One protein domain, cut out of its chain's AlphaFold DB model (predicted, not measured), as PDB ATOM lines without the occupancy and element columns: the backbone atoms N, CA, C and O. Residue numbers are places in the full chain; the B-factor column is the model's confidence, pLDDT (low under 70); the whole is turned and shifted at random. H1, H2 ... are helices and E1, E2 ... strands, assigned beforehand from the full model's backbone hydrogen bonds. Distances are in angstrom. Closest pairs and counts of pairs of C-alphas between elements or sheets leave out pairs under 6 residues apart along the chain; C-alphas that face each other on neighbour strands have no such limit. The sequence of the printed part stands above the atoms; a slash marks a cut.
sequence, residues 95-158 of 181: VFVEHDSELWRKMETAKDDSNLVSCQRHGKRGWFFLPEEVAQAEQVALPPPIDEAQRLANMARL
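Overview. This is residues 95 to 158 of the 181 residues of an uncharacterized protein of Devosia aurantiaca (UniProt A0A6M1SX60). A small, twisted sheet of three strands, E1, E3 and E2, has H1 over E1 and E3, with H2 set crosswise to H1 near E1. H3 lies away from this body, beyond the link of residues 139 to 147, and residues 147 to 153 stick out. The printed part has 64 residues, with named elements in the order E1, H1, E2, E3, H2, H3; the class is mixed, and the sheet is antiparallel throughout. It is loose, with a radius of gyration of the C-alphas of 14.0 A and spans of 39 by 27 by 16 A.

Arrangement. E1, residues 95 to 98, is an edge strand, antiparallel to E3, residues 124 to 129, with N 97 and O 127 2.8 A apart. E2, residues 119 to 121, forms a hairpin with E3, with N 119 and O 126 2.8 A apart. H1, residues 102 to 111, is on the sheet; its closest C-alpha pair with E1 is Val 97 and Trp 104, 6.2 A. E1, H1 and E2 make a split strand-helix-strand unit, two strands running the same way with E3 between them, and its crossover is right-handed. H2, residues 131 to 138, only grazes the sheet with residues 131 to 134. It touches H1, about perpendicular at 79 degrees, closest at the C-alphas of Met 107 and Ala 137, 5.2 A. H3, residues 148 to 158, is not on the sheet and is apart from H1 and H2. Every O i to N i+4 pair is within hydrogen-bond range in H1, H2 and H3.

Along the chain. E1 begins at C-alpha 95 (-2.785, -8.780, 5.783). H1 is 14.4 A long, E3 15.1 A and H2 10.5 A. H3, 15.3 A, ends at C-alpha 158 (25.358, -8.043, -19.030).

Size, cuts and confidence. The C-alphas farthest apart, those of His 122 and Arg 157, are 41.5 A apart. The printed part has no cut and no long link. Mean pLDDT of the printed part is 86.9; residues 157 to 158 are under 70.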
ATOM      1  N   VAL A  95      -4.025  -8.339   5.148       93.81
ATOM      2  CA  VAL A  95      -2.785  -8.780   5.783       93.81
ATOM      3  C   VAL A  95      -1.689  -7.785   5.439       93.81
ATOM      4  O   VAL A  95      -1.423  -7.520   4.265       93.81
ATOM      5  N   PHE A  96      -1.052  -7.228   6.465       94.75
ATOM      6  CA  PHE A  96       0.141  -6.413   6.279       94.75
ATOM      7  C   PHE A  96       1.345  -7.317   6.013       94.75
ATOM      8  O   PHE A  96       1.722  -8.124   6.863       94.75
ATOM      9  N   VAL A  97       1.963  -7.155   4.848       94.50
ATOM     10  CA  VAL A  97       3.189  -7.852   4.458       94.50
ATOM     11  C   VAL A  97       4.337  -6.850   4.493       94.50
ATOM     12  O   VAL A  97       4.305  -5.818   3.821       94.50
ATOM     13  N   GLU A  98       5.343  -7.146   5.312       95.44
ATOM     14  CA  GLU A  98       6.526  -6.303   5.491       95.44
ATOM     15  C   GLU A  98       7.431  -6.365   4.255       95.44
ATOM     16  O   GLU A  98       7.685  -7.443   3.718       95.44
ATOM     17  N   HIS A  99       7.924  -5.206   3.824       91.94
ATOM     18  CA  HIS A  99       8.876  -5.055   2.727       91.94
ATOM     19  C   HIS A  99      10.136  -5.890   3.000       91.94
ATOM     20  O   HIS A  99      10.563  -6.013   4.147       91.94
ATOM     21  N   ASP A 100      10.711  -6.486   1.955       89.06
ATOM     22  CA  ASP A 100      11.859  -7.412   2.007       89.06
ATOM     23  C   ASP A 100      11.633  -8.754   2.731       89.06
ATOM     24  O   ASP A 100      12.542  -9.591   2.748       89.06
ATOM     25  N   SER A 101      10.445  -9.009   3.293       92.38
ATOM     26  CA  SER A 101      10.120 -10.330   3.843       92.38
ATOM     27  C   SER A 101      10.099 -11.408   2.750       92.38
ATOM     28  O   SER A 101       9.928 -11.125   1.563       92.38
ATOM     29  N   GLU A 102      10.245 -12.680   3.133       92.12
ATOM     30  CA  GLU A 102      10.106 -13.791   2.179       92.12
ATOM     31  C   GLU A 102       8.742 -13.745   1.478       92.12
ATOM     32  O   GLU A 102       8.655 -13.901   0.261       92.12
ATOM     33  N   LEU A 103       7.688 -13.457   2.246       93.12
ATOM     34  CA  LEU A 103       6.342 -13.316   1.718       93.12
ATOM     35  C   LEU A 103       6.237 -12.137   0.742       93.12
ATOM     36  O   LEU A 103       5.596 -12.278  -0.289       93.12
ATOM     37  N   TRP A 104       6.914 -11.015   0.995       93.75
ATOM     38  CA  TRP A 104       6.975  -9.895   0.049       93.75
ATOM     39  C   TRP A 104       7.581 -10.302  -1.294       93.75
ATOM     40  O   TRP A 104       6.980 -10.059  -2.333       93.75
ATOM     41  N   ARG A 105       8.713 -11.014  -1.287       91.19
ATOM     42  CA  ARG A 105       9.330 -11.522  -2.528       91.19
ATOM     43  C   ARG A 105       8.416 -12.497  -3.264       91.19
ATOM     44  O   ARG A 105       8.380 -12.522  -4.495       91.19
ATOM     45  N   LYS A 106       7.663 -13.306  -2.513       92.31
ATOM     46  CA  LYS A 106       6.649 -14.196  -3.085       92.31
ATOM     47  C   LYS A 106       5.513 -13.400  -3.717       92.31
ATOM     48  O   LYS A 106       5.086 -13.758  -4.805       92.31
ATOM     49  N   MET A 107       5.077 -12.307  -3.089       92.62
ATOM     50  CA  MET A 107       4.082 -11.390  -3.652       92.62
ATOM     51  C   MET A 107       4.583 -10.731  -4.944       92.62
ATOM     52  O   MET A 107       3.837 -10.705  -5.918       92.62
ATOM     53  N   GLU A 108       5.831 -10.248  -4.978       92.12
ATOM     54  CA  GLU A 108       6.452  -9.659  -6.180       92.12
ATOM     55  C   GLU A 108       6.482 -10.670  -7.329       92.12
ATOM     56  O   GLU A 108       6.088 -10.363  -8.452       92.12
ATOM     57  N   THR A 109       6.867 -11.911  -7.022       90.00
ATOM     58  CA  THR A 109       6.906 -13.007  -8.000       90.00
ATOM     59  C   THR A 109       5.498 -13.403  -8.463       90.00
ATOM     60  O   THR A 109       5.282 -13.617  -9.649       90.00
ATOM     61  N   ALA A 110       4.526 -13.488  -7.547       89.81
ATOM     62  CA  ALA A 110       3.144 -13.865  -7.855       89.81
ATOM     63  C   ALA A 110       2.428 -12.831  -8.737       89.81
ATOM     64  O   ALA A 110       1.587 -13.196  -9.556       89.81
ATOM     65  N   LYS A 111       2.741 -11.543  -8.547       88.56
ATOM     66  CA  LYS A 111       2.144 -10.422  -9.287       88.56
ATOM     67  C   LYS A 111       2.936 -10.016 -10.532       88.56
ATOM     68  O   LYS A 111       2.451  -9.161 -11.266       88.56
ATOM     69  N   ASP A 112       4.104 -10.622 -10.759       88.38
ATOM     70  CA  ASP A 112       5.069 -10.221 -11.793       88.38
ATOM     71  C   ASP A 112       5.385  -8.712 -11.734       88.38
ATOM     72  O   ASP A 112       5.454  -8.010 -12.741       88.38
ATOM     73  N   ASP A 113       5.523  -8.193 -10.509       86.38
ATOM     74  CA  ASP A 113       5.748  -6.776 -10.233       86.38
ATOM     75  C   ASP A 113       6.814  -6.620  -9.147       86.38
ATOM     76  O   ASP A 113       6.573  -6.869  -7.966       86.38
ATOM     77  N   SER A 114       8.009  -6.190  -9.553       81.31
ATOM     78  CA  SER A 114       9.129  -5.927  -8.646       81.31
ATOM     79  C   SER A 114       9.052  -4.561  -7.954       81.31
ATOM     80  O   SER A 114       9.966  -4.205  -7.216       81.31
ATOM     81  N   ASN A 115       8.022  -3.756  -8.233       84.81
ATOM     82  CA  ASN A 115       7.851  -2.397  -7.721       84.81
ATOM     83  C   ASN A 115       6.546  -2.257  -6.928       84.81
ATOM     84  O   ASN A 115       5.861  -1.232  -7.010       84.81
ATOM     85  N   LEU A 116       6.219  -3.272  -6.122       88.06
ATOM     86  CA  LEU A 116       5.056  -3.219  -5.244       88.06
ATOM     87  C   LEU A 116       5.092  -1.959  -4.370       88.06
ATOM     88  O   LEU A 116       6.084  -1.639  -3.704       88.06
ATOM     89  N   VAL A 117       3.973  -1.236  -4.368       89.12
ATOM     90  CA  VAL A 117       3.814  -0.024  -3.565       89.12
ATOM     91  C   VAL A 117       3.963  -0.382  -2.094       89.12
ATOM     92  O   VAL A 117       3.352  -1.326  -1.608       89.12
ATOM     93  N   SER A 118       4.749   0.408  -1.370       91.00
ATOM     94  CA  SER A 118       4.948   0.248   0.068       91.00
ATOM     95  C   SER A 118       4.625   1.546   0.799       91.00
ATOM     96  O   SER A 118       4.950   2.626   0.307       91.00
ATOM     97  N   CYS A 119       4.075   1.446   2.002       91.12
ATOM     98  CA  CYS A 119       3.887   2.550   2.930       91.12
ATOM     99  C   CYS A 119       4.593   2.263   4.261       91.12
ATOM    100  O   CYS A 119       4.996   1.134   4.552       91.12
ATOM    101  N   GLN A 120       4.768   3.307   5.073       93.38
ATOM    102  CA  GLN A 120       5.275   3.158   6.431       93.38
ATOM    103  C   GLN A 120       4.098   3.003   7.398       93.38
ATOM    104  O   GLN A 120       3.241   3.882   7.494       93.38
ATOM    105  N   ARG A 121       4.060   1.891   8.136       88.31
ATOM    106  CA  ARG A 121       3.022   1.590   9.127       88.31
ATOM    107  C   ARG A 121       3.656   0.965  10.367       88.31
ATOM    108  O   ARG A 121       4.449   0.038  10.264       88.31
ATOM    109  N   HIS A 122       3.352   1.506  11.548       86.12
ATOM    110  CA  HIS A 122       3.910   1.047  12.836       86.12
ATOM    111  C   HIS A 122       5.449   0.907  12.860       86.12
ATOM    112  O   HIS A 122       5.988  -0.011  13.469       86.12
ATOM    113  N   GLY A 123       6.165   1.807  12.178       89.31
ATOM    114  CA  GLY A 123       7.632   1.779  12.097       89.31
ATOM    115  C   GLY A 123       8.204   0.762  11.104       89.31
ATOM    116  O   GLY A 123       9.414   0.744  10.902       89.31
ATOM    117  N   LYS A 124       7.356  -0.029  10.444       92.94
ATOM    118  CA  LYS A 124       7.736  -0.980   9.399       92.94
ATOM    119  C   LYS A 124       7.338  -0.459   8.026       92.94
ATOM    120  O   LYS A 124       6.349   0.260   7.885       92.94
ATOM    121  N   ARG A 125       8.109  -0.822   7.006       94.88
ATOM    122  CA  ARG A 125       7.765  -0.576   5.602       94.88
ATOM    123  C   ARG A 125       7.048  -1.811   5.067       94.88
ATOM    124  O   ARG A 125       7.487  -2.917   5.350       94.88
ATOM    125  N   GLY A 126       5.962  -1.651   4.326       94.62
ATOM    126  CA  GLY A 126       5.209  -2.782   3.781       94.62
ATOM    127  C   GLY A 126       3.902  -2.351   3.139       94.62
ATOM    128  O   GLY A 126       3.703  -1.167   2.879       94.62
ATOM    129  N   TRP A 127       3.010  -3.298   2.876       95.12
ATOM    130  CA  TRP A 127       1.717  -3.017   2.257       95.12
ATOM    131  C   TRP A 127       0.642  -4.000   2.704       95.12
ATOM    132  O   TRP A 127       0.935  -5.088   3.193       95.12
ATOM    133  N   PHE A 128      -0.614  -3.593   2.545       94.19
ATOM    134  CA  PHE A 128      -1.783  -4.392   2.887       94.19
ATOM    135  C   PHE A 128      -2.317  -5.108   1.649       94.19
ATOM    136  O   PHE A 128      -2.767  -4.460   0.703       94.19
ATOM    137  N   PHE A 129      -2.330  -6.436   1.695       94.00
ATOM    138  CA  PHE A 129      -2.854  -7.298   0.636       94.00
ATOM    139  C   PHE A 129      -4.098  -8.047   1.104       94.00
ATOM    140  O   PHE A 129      -4.321  -8.218   2.306       94.00
ATOM    141  N   LEU A 130      -4.932  -8.488   0.164       94.62
ATOM    142  CA  LEU A 130      -6.066  -9.342   0.504       94.62
ATOM    143  C   LEU A 130      -5.558 -10.710   0.995       94.62
ATOM    144  O   LEU A 130      -4.573 -11.218   0.455       94.62
ATOM    145  N   PRO A 131      -6.228 -11.343   1.976       94.75
ATOM    146  CA  PRO A 131      -5.823 -12.657   2.480       94.75
ATOM    147  C   PRO A 131      -5.689 -13.719   1.378       94.75
ATOM    148  O   PRO A 131      -4.800 -14.562   1.432       94.75
ATOM    149  N   GLU A 132      -6.538 -13.650   0.352       94.25
ATOM    150  CA  GLU A 132      -6.504 -14.556  -0.800       94.25
ATOM    151  C   GLU A 132      -5.244 -14.370  -1.655       94.25
ATOM    152  O   GLU A 132      -4.643 -15.353  -2.080       94.25
ATOM    153  N   GLU A 133      -4.806 -13.124  -1.869       92.62
ATOM    154  CA  GLU A 133      -3.569 -12.825  -2.603       92.62
ATOM    155  C   GLU A 133      -2.350 -13.351  -1.842       92.62
ATOM    156  O   GLU A 133      -1.443 -13.930  -2.436       92.62
ATOM    157  N   VAL A 134      -2.359 -13.199  -0.515       93.25
ATOM    158  CA  VAL A 134      -1.309 -13.729   0.357       93.25
ATOM    159  C   VAL A 134      -1.269 -15.254   0.301       93.25
ATOM    160  O   VAL A 134      -0.200 -15.823   0.095       93.25
ATOM    161  N   ALA A 135      -2.420 -15.921   0.399       92.31
ATOM    162  CA  ALA A 135      -2.504 -17.378   0.324       92.31
ATOM    163  C   ALA A 135      -2.034 -17.937  -1.033       92.31
ATOM    164  O   ALA A 135      -1.457 -19.023  -1.088       92.31
ATOM    165  N   GLN A 136      -2.263 -17.206  -2.128       91.00
ATOM    166  CA  GLN A 136      -1.735 -17.558  -3.450       91.00
ATOM    167  C   GLN A 136      -0.217 -17.368  -3.513       91.00
ATOM    168  O   GLN A 136       0.495 -18.260  -3.972       91.00
ATOM    169  N   ALA A 137       0.294 -16.241  -3.012       91.12
ATOM    170  CA  ALA A 137       1.726 -15.969  -2.994       91.12
ATOM    171  C   ALA A 137       2.501 -16.967  -2.125       91.12
ATOM    172  O   ALA A 137       3.593 -17.377  -2.498       91.12
ATOM    173  N   GLU A 138       1.943 -17.431  -1.006       91.19
ATOM    174  CA  GLU A 138       2.587 -18.444  -0.160       91.19
ATOM    175  C   GLU A 138       2.907 -19.752  -0.901       91.19
ATOM    176  O   GLU A 138       3.883 -20.424  -0.556       91.19
ATOM    177  N   GLN A 139       2.133 -20.082  -1.939       90.50
ATOM    178  CA  GLN A 139       2.333 -21.263  -2.785       90.50
ATOM    179  C   GLN A 139       3.419 -21.058  -3.850       90.50
ATOM    180  O   GLN A 139       3.860 -22.025  -4.477       90.50
ATOM    181  N   VAL A 140       3.867 -19.818  -4.064       88.12
ATOM    182  CA  VAL A 140       4.914 -19.500  -5.034       88.12
ATOM    183  C   VAL A 140       6.269 -19.914  -4.475       88.12
ATOM    184  O   VAL A 140       6.732 -19.438  -3.434       88.12
ATOM    185  N   ALA A 141       6.929 -20.811  -5.203       84.75
ATOM    186  CA  ALA A 141       8.313 -21.160  -4.940       84.75
ATOM    187  C   ALA A 141       9.210 -19.987  -5.347       84.75
ATOM    188  O   ALA A 141       9.214 -19.565  -6.504       84.75
ATOM    189  N   LEU A 142       9.986 -19.471  -4.394       81.06
ATOM    190  CA  LEU A 142      10.989 -18.462  -4.702       81.06
ATOM    191  C   LEU A 142      12.131 -19.086  -5.509       81.06
ATOM    192  O   LEU A 142      12.533 -20.221  -5.220       81.06
ATOM    193  N   PRO A 143      12.698 -18.355  -6.483       76.12
ATOM    194  CA  PRO A 143      13.927 -18.788  -7.122       76.12
ATOM    195  C   PRO A 143      15.028 -18.948  -6.061       76.12
ATOM    196  O   PRO A 143      15.061 -18.190  -5.083       76.12
ATOM    197  N   PRO A 144      15.932 -19.931  -6.223       75.62
ATOM    198  CA  PRO A 144      17.026 -20.124  -5.286       75.62
ATOM    199  C   PRO A 144      17.862 -18.839  -5.185       75.62
ATOM    200  O   PRO A 144      18.025 -18.134  -6.190       75.62
ATOM    201  N   PRO A 145      18.399 -18.517  -3.996       73.69
ATOM    202  CA  PRO A 145      19.254 -17.352  -3.837       73.69
ATOM    203  C   PRO A 145      20.437 -17.456  -4.801       73.69
ATOM    204  O   PRO A 145      21.139 -18.465  -4.843       73.69
ATOM    205  N   ILE A 146      20.635 -16.407  -5.597       74.38
ATOM    206  CA  ILE A 146      21.768 -16.303  -6.514       74.38
ATOM    207  C   ILE A 146      23.017 -16.094  -5.655       74.38
ATOM    208  O   ILE A 146      23.104 -15.094  -4.939       74.38
ATOM    209  N   ASP A 147      23.965 -17.032  -5.704       80.81
ATOM    210  CA  ASP A 147      25.237 -16.873  -5.001       80.81
ATOM    211  C   ASP A 147      26.070 -15.719  -5.597       80.81
ATOM    212  O   ASP A 147      25.818 -15.228  -6.703       80.81
ATOM    213  N   GLU A 148      27.064 -15.243  -4.848       74.62
ATOM    214  CA  GLU A 148      27.879 -14.093  -5.251       74.62
ATOM    215  C   GLU A 148      28.654 -14.339  -6.560       74.62
ATOM    216  O   GLU A 148      28.787 -13.425  -7.380       74.62
ATOM    217  N   ALA A 149      29.086 -15.579  -6.813       76.06
ATOM    218  CA  ALA A 149      29.788 -15.959  -8.037       76.06
ATOM    219  C   ALA A 149      28.851 -15.931  -9.256       76.06
ATOM    220  O   ALA A 149      29.210 -15.415 -10.316       76.06
ATOM    221  N   GLN A 150      27.621 -16.404  -9.091       75.81
ATOM    222  CA  GLN A 150      26.553 -16.377 -10.077       75.81
ATOM    223  C   GLN A 150      26.116 -14.928 -10.358       75.81
ATOM    224  O   GLN A 150      25.860 -14.565 -11.507       75.81
ATOM    225  N   ARG A 151      26.102 -14.064  -9.334       73.50
ATOM    226  CA  ARG A 151      25.819 -12.627  -9.474       73.50
ATOM    227  C   ARG A 151      26.904 -11.917 -10.282       73.50
ATOM    228  O   ARG A 151      26.578 -11.175 -11.207       73.50
ATOM    229  N   LEU A 152      28.177 -12.181  -9.979       75.94
ATOM    230  CA  LEU A 152      29.321 -11.662 -10.737       75.94
ATOM    231  C   LEU A 152      29.313 -12.167 -12.184       75.94
ATOM    232  O   LEU A 152      29.512 -11.376 -13.104       75.94
ATOM    233  N   ALA A 153      29.006 -13.446 -12.405       77.44
ATOM    234  CA  ALA A 153      28.886 -14.019 -13.742       77.44
ATOM    235  C   ALA A 153      27.747 -13.371 -14.551       77.44
ATOM    236  O   ALA A 153      27.924 -13.068 -15.732       77.44
ATOM    237  N   ASN A 154      26.599 -13.105 -13.926       76.50
ATOM    238  CA  ASN A 154      25.475 -12.425 -14.571       76.50
ATOM    239  C   ASN A 154      25.794 -10.955 -14.889       76.50
ATOM    240  O   ASN A 154      25.492 -10.495 -15.989       76.50
ATOM    241  N   MET A 155      26.458 -10.231 -13.978       73.56
ATOM    242  CA  MET A 155      26.914  -8.862 -14.243       73.56
ATOM    243  C   MET A 155      27.967  -8.807 -15.354       73.56
ATOM    244  O   MET A 155      27.891  -7.935 -16.214       73.56
ATOM    245  N   ALA A 156      28.907  -9.756 -15.387       73.25
ATOM    246  CA  ALA A 156      29.901  -9.852 -16.453       73.25
ATOM    247  C   ALA A 156      29.248 -10.128 -17.817       73.25
ATOM    248  O   ALA A 156      29.619  -9.505 -18.808       73.25
ATOM    249  N   ARG A 157      28.233 -11.005 -17.870       69.00
ATOM    250  CA  ARG A 157      27.454 -11.273 -19.092       69.00
ATOM    251  C   ARG A 157      26.693 -10.039 -19.580       69.00
ATOM    252  O   ARG A 157      26.743  -9.743 -20.768       69.00
ATOM    253  N   LEU A 158      26.041  -9.298 -18.684       66.75
ATOM    254  CA  LEU A 158      25.358  -8.043 -19.030       66.75
ATOM    255  C   LEU A 158      26.345  -6.954 -19.483       66.75
ATOM    256  O   LEU A 158      26.085  -6.267 -20.467       66.75
TER     257      LEU A 158